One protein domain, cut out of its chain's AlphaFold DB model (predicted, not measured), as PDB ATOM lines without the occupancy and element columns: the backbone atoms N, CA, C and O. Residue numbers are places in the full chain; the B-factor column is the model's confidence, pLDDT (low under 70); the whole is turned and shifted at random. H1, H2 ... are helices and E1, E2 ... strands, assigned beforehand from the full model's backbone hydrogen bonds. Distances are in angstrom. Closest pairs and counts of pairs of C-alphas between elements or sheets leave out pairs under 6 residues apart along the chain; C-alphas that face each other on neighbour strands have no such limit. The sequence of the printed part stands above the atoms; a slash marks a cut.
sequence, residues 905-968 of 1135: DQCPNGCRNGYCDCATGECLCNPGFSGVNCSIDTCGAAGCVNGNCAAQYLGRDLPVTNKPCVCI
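Overview. This is residues 905 to 968 of the 1135 residues of the protein "Hypothetical protein" of Adineta steineri (UniProt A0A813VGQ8). This elongated domain has little regular structure: a small strand hairpin toward each end, E1-E2 and E3-E4, with looping chain between and the short helix H1 near the second. The 64 printed residues run E1, E2, H1, E3, E4, with 17 in these elements, class mixed; both two-stranded sheets are antiparallel. The whole is loose, with radius of gyration of the C-alphas 13.3 A and spans of 38 by 20 by 17 A.

Arrangement. Look first at the hairpin of E1, residues 914 to 916, and E2, residues 923 to 925: N 915 and O 924 are 2.8 A apart, within hydrogen-bond range. In H1, residues 938 to 942, 0 of 1 O i to N i+4 pairs and 1 of 2 O i to N i+3 pairs are within range. In the hairpin of E3, residues 947 to 949, and E4, residues 965 to 967, N 966 and O 948 are 2.8 A apart. The closest C-alphas of H1 and E3, Cys 939 and Cys 949, are 5.3 A apart.

Along the chain. Find C-alpha 914 at (99.614, 84.700, -5.928), where E1 begins; E4 ends at C-alpha 967, (118.219, 69.685, -15.056).

Size, cuts and confidence. The printed part has no cut; links E2 to H1 and E3 to E4 are long; no printed residue is under 70 in pLDDT.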
ATOM      1  N   ASP A 905      95.826  90.899   4.806       89.62
ATOM      2  CA  ASP A 905      94.665  91.565   5.409       89.62
ATOM      3  C   ASP A 905      93.886  92.454   4.421       89.62
ATOM      4  O   ASP A 905      92.719  92.764   4.660       89.62
ATOM      5  N   GLN A 906      94.496  92.851   3.295       91.19
ATOM      6  CA  GLN A 906      93.821  93.611   2.237       91.19
ATOM      7  C   GLN A 906      93.052  92.719   1.245       91.19
ATOM      8  O   GLN A 906      92.217  93.225   0.498       91.19
ATOM      9  N   CYS A 907      93.278  91.399   1.258       89.12
ATOM     10  CA  CYS A 907      92.612  90.436   0.379       89.12
ATOM     11  C   CYS A 907      91.853  89.386   1.214       89.12
ATOM     12  O   CYS A 907      92.400  88.316   1.488       89.12
ATOM     13  N   PRO A 908      90.578  89.632   1.583       86.06
ATOM     14  CA  PRO A 908      89.849  88.813   2.559       86.06
ATOM     15  C   PRO A 908      89.688  87.335   2.172       86.06
ATOM     16  O   PRO A 908      89.560  86.478   3.041       86.06
ATOM     17  N   ASN A 909      89.708  87.025   0.872       87.06
ATOM     18  CA  ASN A 909      89.587  85.657   0.356       87.06
ATOM     19  C   ASN A 909      90.945  84.963   0.139       87.06
ATOM     20  O   ASN A 909      90.984  83.833  -0.350       87.06
ATOM     21  N   GLY A 910      92.057  85.631   0.468       87.00
ATOM     22  CA  GLY A 910      93.406  85.204   0.104       87.00
ATOM     23  C   GLY A 910      93.659  85.235  -1.410       87.00
ATOM     24  O   GLY A 910      92.762  85.494  -2.213       87.00
ATOM     25  N   CYS A 911      94.901  84.954  -1.809       89.69
ATOM     26  CA  CYS A 911      95.300  84.886  -3.215       89.69
ATOM     27  C   CYS A 911      95.779  83.478  -3.562       89.69
ATOM     28  O   CYS A 911      96.758  82.981  -3.006       89.69
ATOM     29  N   ARG A 912      95.090  82.819  -4.495       91.12
ATOM     30  CA  ARG A 912      95.505  81.510  -5.013       91.12
ATOM     31  C   ARG A 912      96.716  81.691  -5.928       91.12
ATOM     32  O   ARG A 912      96.643  82.502  -6.838       91.12
ATOM     33  N   ASN A 913      97.794  80.931  -5.703       91.75
ATOM     34  CA  ASN A 913      99.030  80.967  -6.509       91.75
ATOM     35  C   ASN A 913      99.583  82.387  -6.750       91.75
ATOM     36  O   ASN A 913     100.222  82.677  -7.763       91.75
ATOM     37  N   GLY A 914      99.319  83.286  -5.812       90.50
ATOM     38  CA  GLY A 914      99.614  84.700  -5.928       90.50
ATOM     39  C   GLY A 914      99.793  85.326  -4.560       90.50
ATOM     40  O   GLY A 914      99.814  84.638  -3.538       90.50
ATOM     41  N   TYR A 915      99.909  86.641  -4.549       90.88
ATOM     42  CA  TYR A 915     100.081  87.440  -3.349       90.88
ATOM     43  C   TYR A 915      99.132  88.635  -3.391       90.88
ATOM     44  O   TYR A 915      98.827  89.173  -4.454       90.88
ATOM     45  N   CYS A 916      98.650  89.029  -2.217       91.12
ATOM     46  CA  CYS A 916      97.884  90.254  -2.056       91.12
ATOM     47  C   CYS A 916      98.817  91.457  -2.123       91.12
ATOM     48  O   CYS A 916      99.667  91.602  -1.244       91.12
ATOM     49  N   ASP A 917      98.667  92.274  -3.152       90.25
ATOM     50  CA  ASP A 917      99.479  93.453  -3.400       90.25
ATOM     51  C   ASP A 917      99.156  94.574  -2.409       90.25
ATOM     52  O   ASP A 917      98.025  95.055  -2.352       90.25
ATOM     53  N   CYS A 918     100.153  95.018  -1.643       85.19
ATOM     54  CA  CYS A 918      99.971  96.041  -0.609       85.19
ATOM     55  C   CYS A 918      99.488  97.402  -1.129       85.19
ATOM     56  O   CYS A 918      98.937  98.187  -0.354       85.19
ATOM     57  N   ALA A 919      99.732  97.707  -2.407       84.25
ATOM     58  CA  ALA A 919      99.387  98.991  -3.003       84.25
ATOM     59  C   ALA A 919      97.942  99.052  -3.504       84.25
ATOM     60  O   ALA A 919      97.309 100.110  -3.442       84.25
ATOM     61  N   THR A 920      97.441  97.943  -4.043       85.69
ATOM     62  CA  THR A 920      96.135  97.891  -4.712       85.69
ATOM     63  C   THR A 920      95.095  97.063  -3.967       85.69
ATOM     64  O   THR A 920      93.907  97.226  -4.238       85.69
ATOM     65  N   GLY A 921      95.510  96.189  -3.045       88.25
ATOM     66  CA  GLY A 921      94.640  95.160  -2.473       88.25
ATOM     67  C   GLY A 921      94.189  94.122  -3.509       88.25
ATOM     68  O   GLY A 921      93.205  93.419  -3.291       88.25
ATOM     69  N   GLU A 922      94.868  94.041  -4.660       89.12
ATOM     70  CA  GLU A 922      94.578  93.072  -5.718       89.12
ATOM     71  C   GLU A 922      95.457  91.825  -5.567       89.12
ATOM     72  O   GLU A 922      96.615  91.892  -5.151       89.12
ATOM     73  N   CYS A 923      94.927  90.668  -5.964       90.31
ATOM     74  CA  CYS A 923      95.736  89.462  -6.082       90.31
ATOM     75  C   CYS A 923      96.572  89.504  -7.363       90.31
ATOM     76  O   CYS A 923      96.035  89.410  -8.467       90.31
ATOM     77  N   LEU A 924      97.890  89.590  -7.201       89.94
ATOM     78  CA  LEU A 924      98.861  89.471  -8.285       89.94
ATOM     79  C   LEU A 924      99.459  88.064  -8.304       89.94
ATOM     80  O   LEU A 924      99.662  87.442  -7.262       89.94
ATOM     81  N   CYS A 925      99.731  87.544  -9.499       90.94
ATOM     82  CA  CYS A 925     100.237  86.185  -9.652       90.94
ATOM     83  C   CYS A 925     101.706  86.075  -9.270       90.94
ATOM     84  O   CYS A 925     102.509  86.966  -9.553       90.94
ATOM     85  N   ASN A 926     102.057  84.958  -8.633       91.00
ATOM     86  CA  ASN A 926     103.457  84.621  -8.437       91.00
ATOM     87  C   ASN A 926     104.088  84.270  -9.795       91.00
ATOM     88  O   ASN A 926     103.395  83.747 -10.670       91.00
ATOM     89  N   PRO A 927     105.395  84.510  -9.980       89.62
ATOM     90  CA  PRO A 927     106.111  84.071 -11.174       89.62
ATOM     91  C   PRO A 927     105.864  82.588 -11.486       89.62
ATOM     92  O   PRO A 927     105.834  81.753 -10.583       89.62
ATOM     93  N   GLY A 928     105.669  82.268 -12.765       89.62
ATOM     94  CA  GLY A 928     105.266  80.946 -13.259       89.62
ATOM     95  C   GLY A 928     103.750  80.739 -13.322       89.62
ATOM     96  O   GLY A 928     103.297  79.831 -14.024       89.62
ATOM     97  N   PHE A 929     102.973  81.606 -12.665       92.06
ATOM     98  CA  PHE A 929     101.517  81.585 -12.694       92.06
ATOM     99  C   PHE A 929     100.937  82.776 -13.446       92.06
ATOM    100  O   PHE A 929     101.450  83.895 -13.385       92.06
ATOM    101  N   SER A 930      99.825  82.538 -14.127       90.62
ATOM    102  CA  SER A 930      99.145  83.552 -14.927       90.62
ATOM    103  C   SER A 930      97.658  83.219 -15.126       90.62
ATOM    104  O   SER A 930      97.095  82.346 -14.453       90.62
ATOM    105  N   GLY A 931      96.991  83.942 -16.026       85.94
ATOM    106  CA  GLY A 931      95.556  83.825 -16.259       85.94
ATOM    107  C   GLY A 931      94.691  84.385 -15.124       85.94
ATOM    108  O   GLY A 931      95.166  84.894 -14.105       85.94
ATOM    109  N   VAL A 932      93.373  84.283 -15.304       83.94
ATOM    110  CA  VAL A 932      92.394  84.742 -14.307       83.94
ATOM    111  C   VAL A 932      92.613  83.984 -12.996       83.94
ATOM    112  O   VAL A 932      92.656  82.751 -12.987       83.94
ATOM    113  N   ASN A 933      92.754  84.726 -11.892       84.12
ATOM    114  CA  ASN A 933      93.031  84.196 -10.552       84.12
ATOM    115  C   ASN A 933      94.272  83.285 -10.474       84.12
ATOM    116  O   ASN A 933      94.291  82.357  -9.662       84.12
ATOM    117  N   CYS A 934      95.279  83.513 -11.328       91.25
ATOM    118  CA  CYS A 934      96.549  82.776 -11.307       91.25
ATOM    119  C   CYS A 934      96.359  81.255 -11.466       91.25
ATOM    120  O   CYS A 934      97.009  80.435 -10.809       91.25
ATOM    121  N   SER A 935      95.378  80.880 -12.292       91.12
ATOM    122  CA  SER A 935      94.948  79.495 -12.506       91.12
ATOM    123  C   SER A 935      95.823  78.725 -13.490       91.12
ATOM    124  O   SER A 935      95.801  77.494 -13.476       91.12
ATOM    125  N   ILE A 936      96.591  79.425 -14.324       91.81
ATOM    126  CA  ILE A 936      97.501  78.821 -15.291       91.81
ATOM    127  C   ILE A 936      98.847  78.642 -14.607       91.81
ATOM    128  O   ILE A 936      99.435  79.612 -14.144       91.81
ATOM    129  N   ASP A 937      99.315  77.398 -14.536       92.94
ATOM    130  CA  ASP A 937     100.611  77.029 -13.972       92.94
ATOM    131  C   ASP A 937     101.539  76.556 -15.095       92.94
ATOM    132  O   ASP A 937     101.508  75.396 -15.523       92.94
ATOM    133  N   THR A 938     102.356  77.478 -15.606       90.62
ATOM    134  CA  THR A 938     103.292  77.178 -16.703       90.62
ATOM    135  C   THR A 938     104.419  76.248 -16.264       90.62
ATOM    136  O   THR A 938     104.974  75.520 -17.090       90.62
ATOM    137  N   CYS A 939     104.734  76.216 -14.968       89.81
ATOM    138  CA  CYS A 939     105.773  75.357 -14.417       89.81
ATOM    139  C   CYS A 939     105.263  73.972 -14.028       89.81
ATOM    140  O   CYS A 939     105.960  72.982 -14.250       89.81
ATOM    141  N   GLY A 940     104.026  73.872 -13.554       90.50
ATOM    142  CA  GLY A 940     103.317  72.606 -13.404       90.50
ATOM    143  C   GLY A 940     103.198  71.871 -14.738       90.50
ATOM    144  O   GLY A 940     103.401  70.659 -14.787       90.50
ATOM    145  N   ALA A 941     102.977  72.603 -15.839       89.56
ATOM    146  CA  ALA A 941     102.951  72.036 -17.188       89.56
ATOM    147  C   ALA A 941     104.305  71.446 -17.637       89.56
ATOM    148  O   ALA A 941     104.318  70.463 -18.375       89.56
ATOM    149  N   ALA A 942     105.434  72.001 -17.177       88.44
ATOM    150  CA  ALA A 942     106.769  71.477 -17.482       88.44
ATOM    151  C   ALA A 942     107.021  70.101 -16.833       88.44
ATOM    152  O   ALA A 942     107.722  69.260 -17.396       88.44
ATOM    153  N   GLY A 943     106.438  69.855 -15.652       91.62
ATOM    154  CA  GLY A 943     106.490  68.555 -14.982       91.62
ATOM    155  C   GLY A 943     107.905  68.073 -14.644       91.62
ATOM    156  O   GLY A 943     108.156  66.865 -14.739       91.62
ATOM    157  N   CYS A 944     108.810  68.996 -14.296       93.19
ATOM    158  CA  CYS A 944     110.212  68.718 -13.974       93.19
ATOM    159  C   CYS A 944     110.344  67.822 -12.736       93.19
ATOM    160  O   CYS A 944     109.736  68.099 -11.704       93.19
ATOM    161  N   VAL A 945     111.145  66.757 -12.838       94.00
ATOM    162  CA  VAL A 945     111.358  65.784 -11.752       94.00
ATOM    163  C   VAL A 945     112.627  66.110 -10.962       94.00
ATOM    164  O   VAL A 945     112.557  66.306  -9.754       94.00
ATOM    165  N   ASN A 946     113.778  66.218 -11.638       93.06
ATOM    166  CA  ASN A 946     115.075  66.549 -11.027       93.06
ATOM    167  C   ASN A 946     115.680  67.813 -11.654       93.06
ATOM    168  O   ASN A 946     116.773  67.799 -12.226       93.06
ATOM    169  N   GLY A 947     114.939  68.915 -11.597       92.19
ATOM    170  CA  GLY A 947     115.341  70.185 -12.189       92.19
ATOM    171  C   GLY A 947     114.319  71.283 -11.939       92.19
ATOM    172  O   GLY A 947     113.263  71.034 -11.361       92.19
ATOM    173  N   ASN A 948     114.626  72.488 -12.413       92.62
ATOM    174  CA  ASN A 948     113.736  73.639 -12.286       92.62
ATOM    175  C   ASN A 948     113.033  73.944 -13.607       92.62
ATOM    176  O   ASN A 948     113.568  73.709 -14.689       92.62
ATOM    177  N   CYS A 949     111.850  74.531 -13.508       92.19
ATOM    178  CA  CYS A 949     111.089  75.030 -14.644       92.19
ATOM    179  C   CYS A 949     111.781  76.227 -15.321       92.19
ATOM    180  O   CYS A 949     112.127  77.204 -14.658       92.19
ATOM    181  N   ALA A 950     111.903  76.202 -16.651       92.44
ATOM    182  CA  ALA A 950     112.441  77.323 -17.428       92.44
ATOM    183  C   ALA A 950     111.436  78.484 -17.609       92.44
ATOM    184  O   ALA A 950     111.835  79.609 -17.886       92.44
ATOM    185  N   ALA A 951     110.130  78.243 -17.459       91.38
ATOM    186  CA  ALA A 951     109.087  79.234 -17.751       91.38
ATOM    187  C   ALA A 951     108.873  80.295 -16.651       91.38
ATOM    188  O   ALA A 951     108.270  81.330 -16.930       91.38
ATOM    189  N   GLN A 952     109.379  80.074 -15.429       90.75
ATOM    190  CA  GLN A 952     109.002  80.820 -14.217       90.75
ATOM    191  C   GLN A 952     109.002  82.352 -14.386       90.75
ATOM    192  O   GLN A 952     108.058  83.022 -13.976       90.75
ATOM    193  N   TYR A 953     110.027  82.916 -15.029       92.69
ATOM    194  CA  TYR A 953     110.160  84.367 -15.241       92.69
ATOM    195  C   TYR A 953     110.031  84.795 -16.704       92.69
ATOM    196  O   TYR A 953     110.335  85.934 -17.051       92.69
ATOM    197  N   LEU A 954     109.576  83.891 -17.574       91.44
ATOM    198  CA  LEU A 954     109.316  84.210 -18.975       91.44
ATOM    199  C   LEU A 954     107.900  84.774 -19.166       91.44
ATOM    200  O   LEU A 954     107.636  85.380 -20.201       91.44
ATOM    201  N   GLY A 955     107.006  84.615 -18.185       79.62
ATOM    202  CA  GLY A 955     105.684  85.246 -18.169       79.62
ATOM    203  C   GLY A 955     104.631  84.619 -19.080       79.62
ATOM    204  O   GLY A 955     104.933  83.674 -19.803       79.62
ATOM    205  N   ARG A 956     103.427  85.223 -19.107       79.62
ATOM    206  CA  ARG A 956     102.261  84.838 -19.941       79.62
ATOM    207  C   ARG A 956     101.782  83.393 -19.719       79.62
ATOM    208  O   ARG A 956     102.285  82.665 -18.877       79.62
ATOM    209  N   ASP A 957     100.765  83.016 -20.489       85.50
ATOM    210  CA  ASP A 957      99.982  81.790 -20.320       85.50
ATOM    211  C   ASP A 957     100.523  80.587 -21.118       85.50
ATOM    212  O   ASP A 957      99.967  79.492 -21.038       85.50
ATOM    213  N   LEU A 958     101.579  80.777 -21.920       90.12
ATOM    214  CA  LEU A 958     102.137  79.717 -22.763       90.12
ATOM    215  C   LEU A 958     103.264  78.966 -22.042       90.12
ATOM    216  O   LEU A 958     104.240  79.605 -21.642       90.12
ATOM    217  N   PRO A 959     103.192  77.625 -21.943       87.69
ATOM    218  CA  PRO A 959     104.286  76.829 -21.411       87.69
ATOM    219  C   PRO A 959     105.472  76.797 -22.385       87.69
ATOM    220  O   PRO A 959     105.325  76.947 -23.601       87.69
ATOM    221  N   VAL A 960     106.662  76.542 -21.844       92.88
ATOM    222  CA  VAL A 960     107.834  76.179 -22.648       92.88
ATOM    223  C   VAL A 960     107.618  74.764 -23.185       92.88
ATOM    224  O   VAL A 960     107.304  73.861 -22.416       92.88
ATOM    225  N   THR A 961     107.769  74.560 -24.494       92.62
ATOM    226  CA  THR A 961     107.539  73.252 -25.141       92.62
ATOM    227  C   THR A 961     108.815  72.590 -25.654       92.62
ATOM    228  O   THR A 961     108.798  71.406 -25.970       92.62
ATOM    229  N   ASN A 962     109.931  73.319 -25.706       92.19
ATOM    230  CA  ASN A 962     111.254  72.796 -26.038       92.19
ATOM    231  C   ASN A 962     112.222  73.174 -24.911       92.19
ATOM    232  O   ASN A 962     112.357  74.358 -24.608       92.19
ATOM    233  N   LYS A 963     112.864  72.183 -24.278       91.12
ATOM    234  CA  LYS A 963     113.664  72.329 -23.042       91.12
ATOM    235  C   LYS A 963     112.901  73.017 -21.890       91.12
ATOM    236  O   LYS A 963     113.342  74.057 -21.393       91.12
ATOM    237  N   PRO A 964     111.757  72.457 -21.449       93.56
ATOM    238  CA  PRO A 964     110.937  73.050 -20.391       93.56
ATOM    239  C   PRO A 964     111.586  73.020 -19.004       93.56
ATOM    240  O   PRO A 964     111.208  73.816 -18.140       93.56
ATOM    241  N   CYS A 965     112.577  72.151 -18.799       94.00
ATOM    242  CA  CYS A 965     113.282  71.993 -17.535       94.00
ATOM    243  C   CYS A 965     114.787  72.251 -17.672       94.00
ATOM    244  O   CYS A 965     115.417  71.893 -18.667       94.00
ATOM    245  N   VAL A 966     115.370  72.835 -16.628       94.12
ATOM    246  CA  VAL A 966     116.815  72.952 -16.417       94.12
ATOM    247  C   VAL A 966     117.221  71.897 -15.395       94.12
ATOM    248  O   VAL A 966     116.874  71.999 -14.216       94.12
ATOM    249  N   CYS A 967     117.924  70.867 -15.858       92.06
ATOM    250  CA  CYS A 967     118.219  69.685 -15.056       92.06
ATOM    251  C   CYS A 967     119.383  69.884 -14.093       92.06
ATOM    252  O   CYS A 967     120.351  70.579 -14.398       92.06
ATOM    253  N   ILE A 968     119.286  69.219 -12.943       91.06
ATOM    254  CA  ILE A 968     120.413  69.008 -12.036       91.06
ATOM    255  C   ILE A 968     121.486  68.196 -12.769       91.06
ATOM    256  O   ILE A 968     121.161  67.300 -13.551       91.06
TER     257      ILE A 968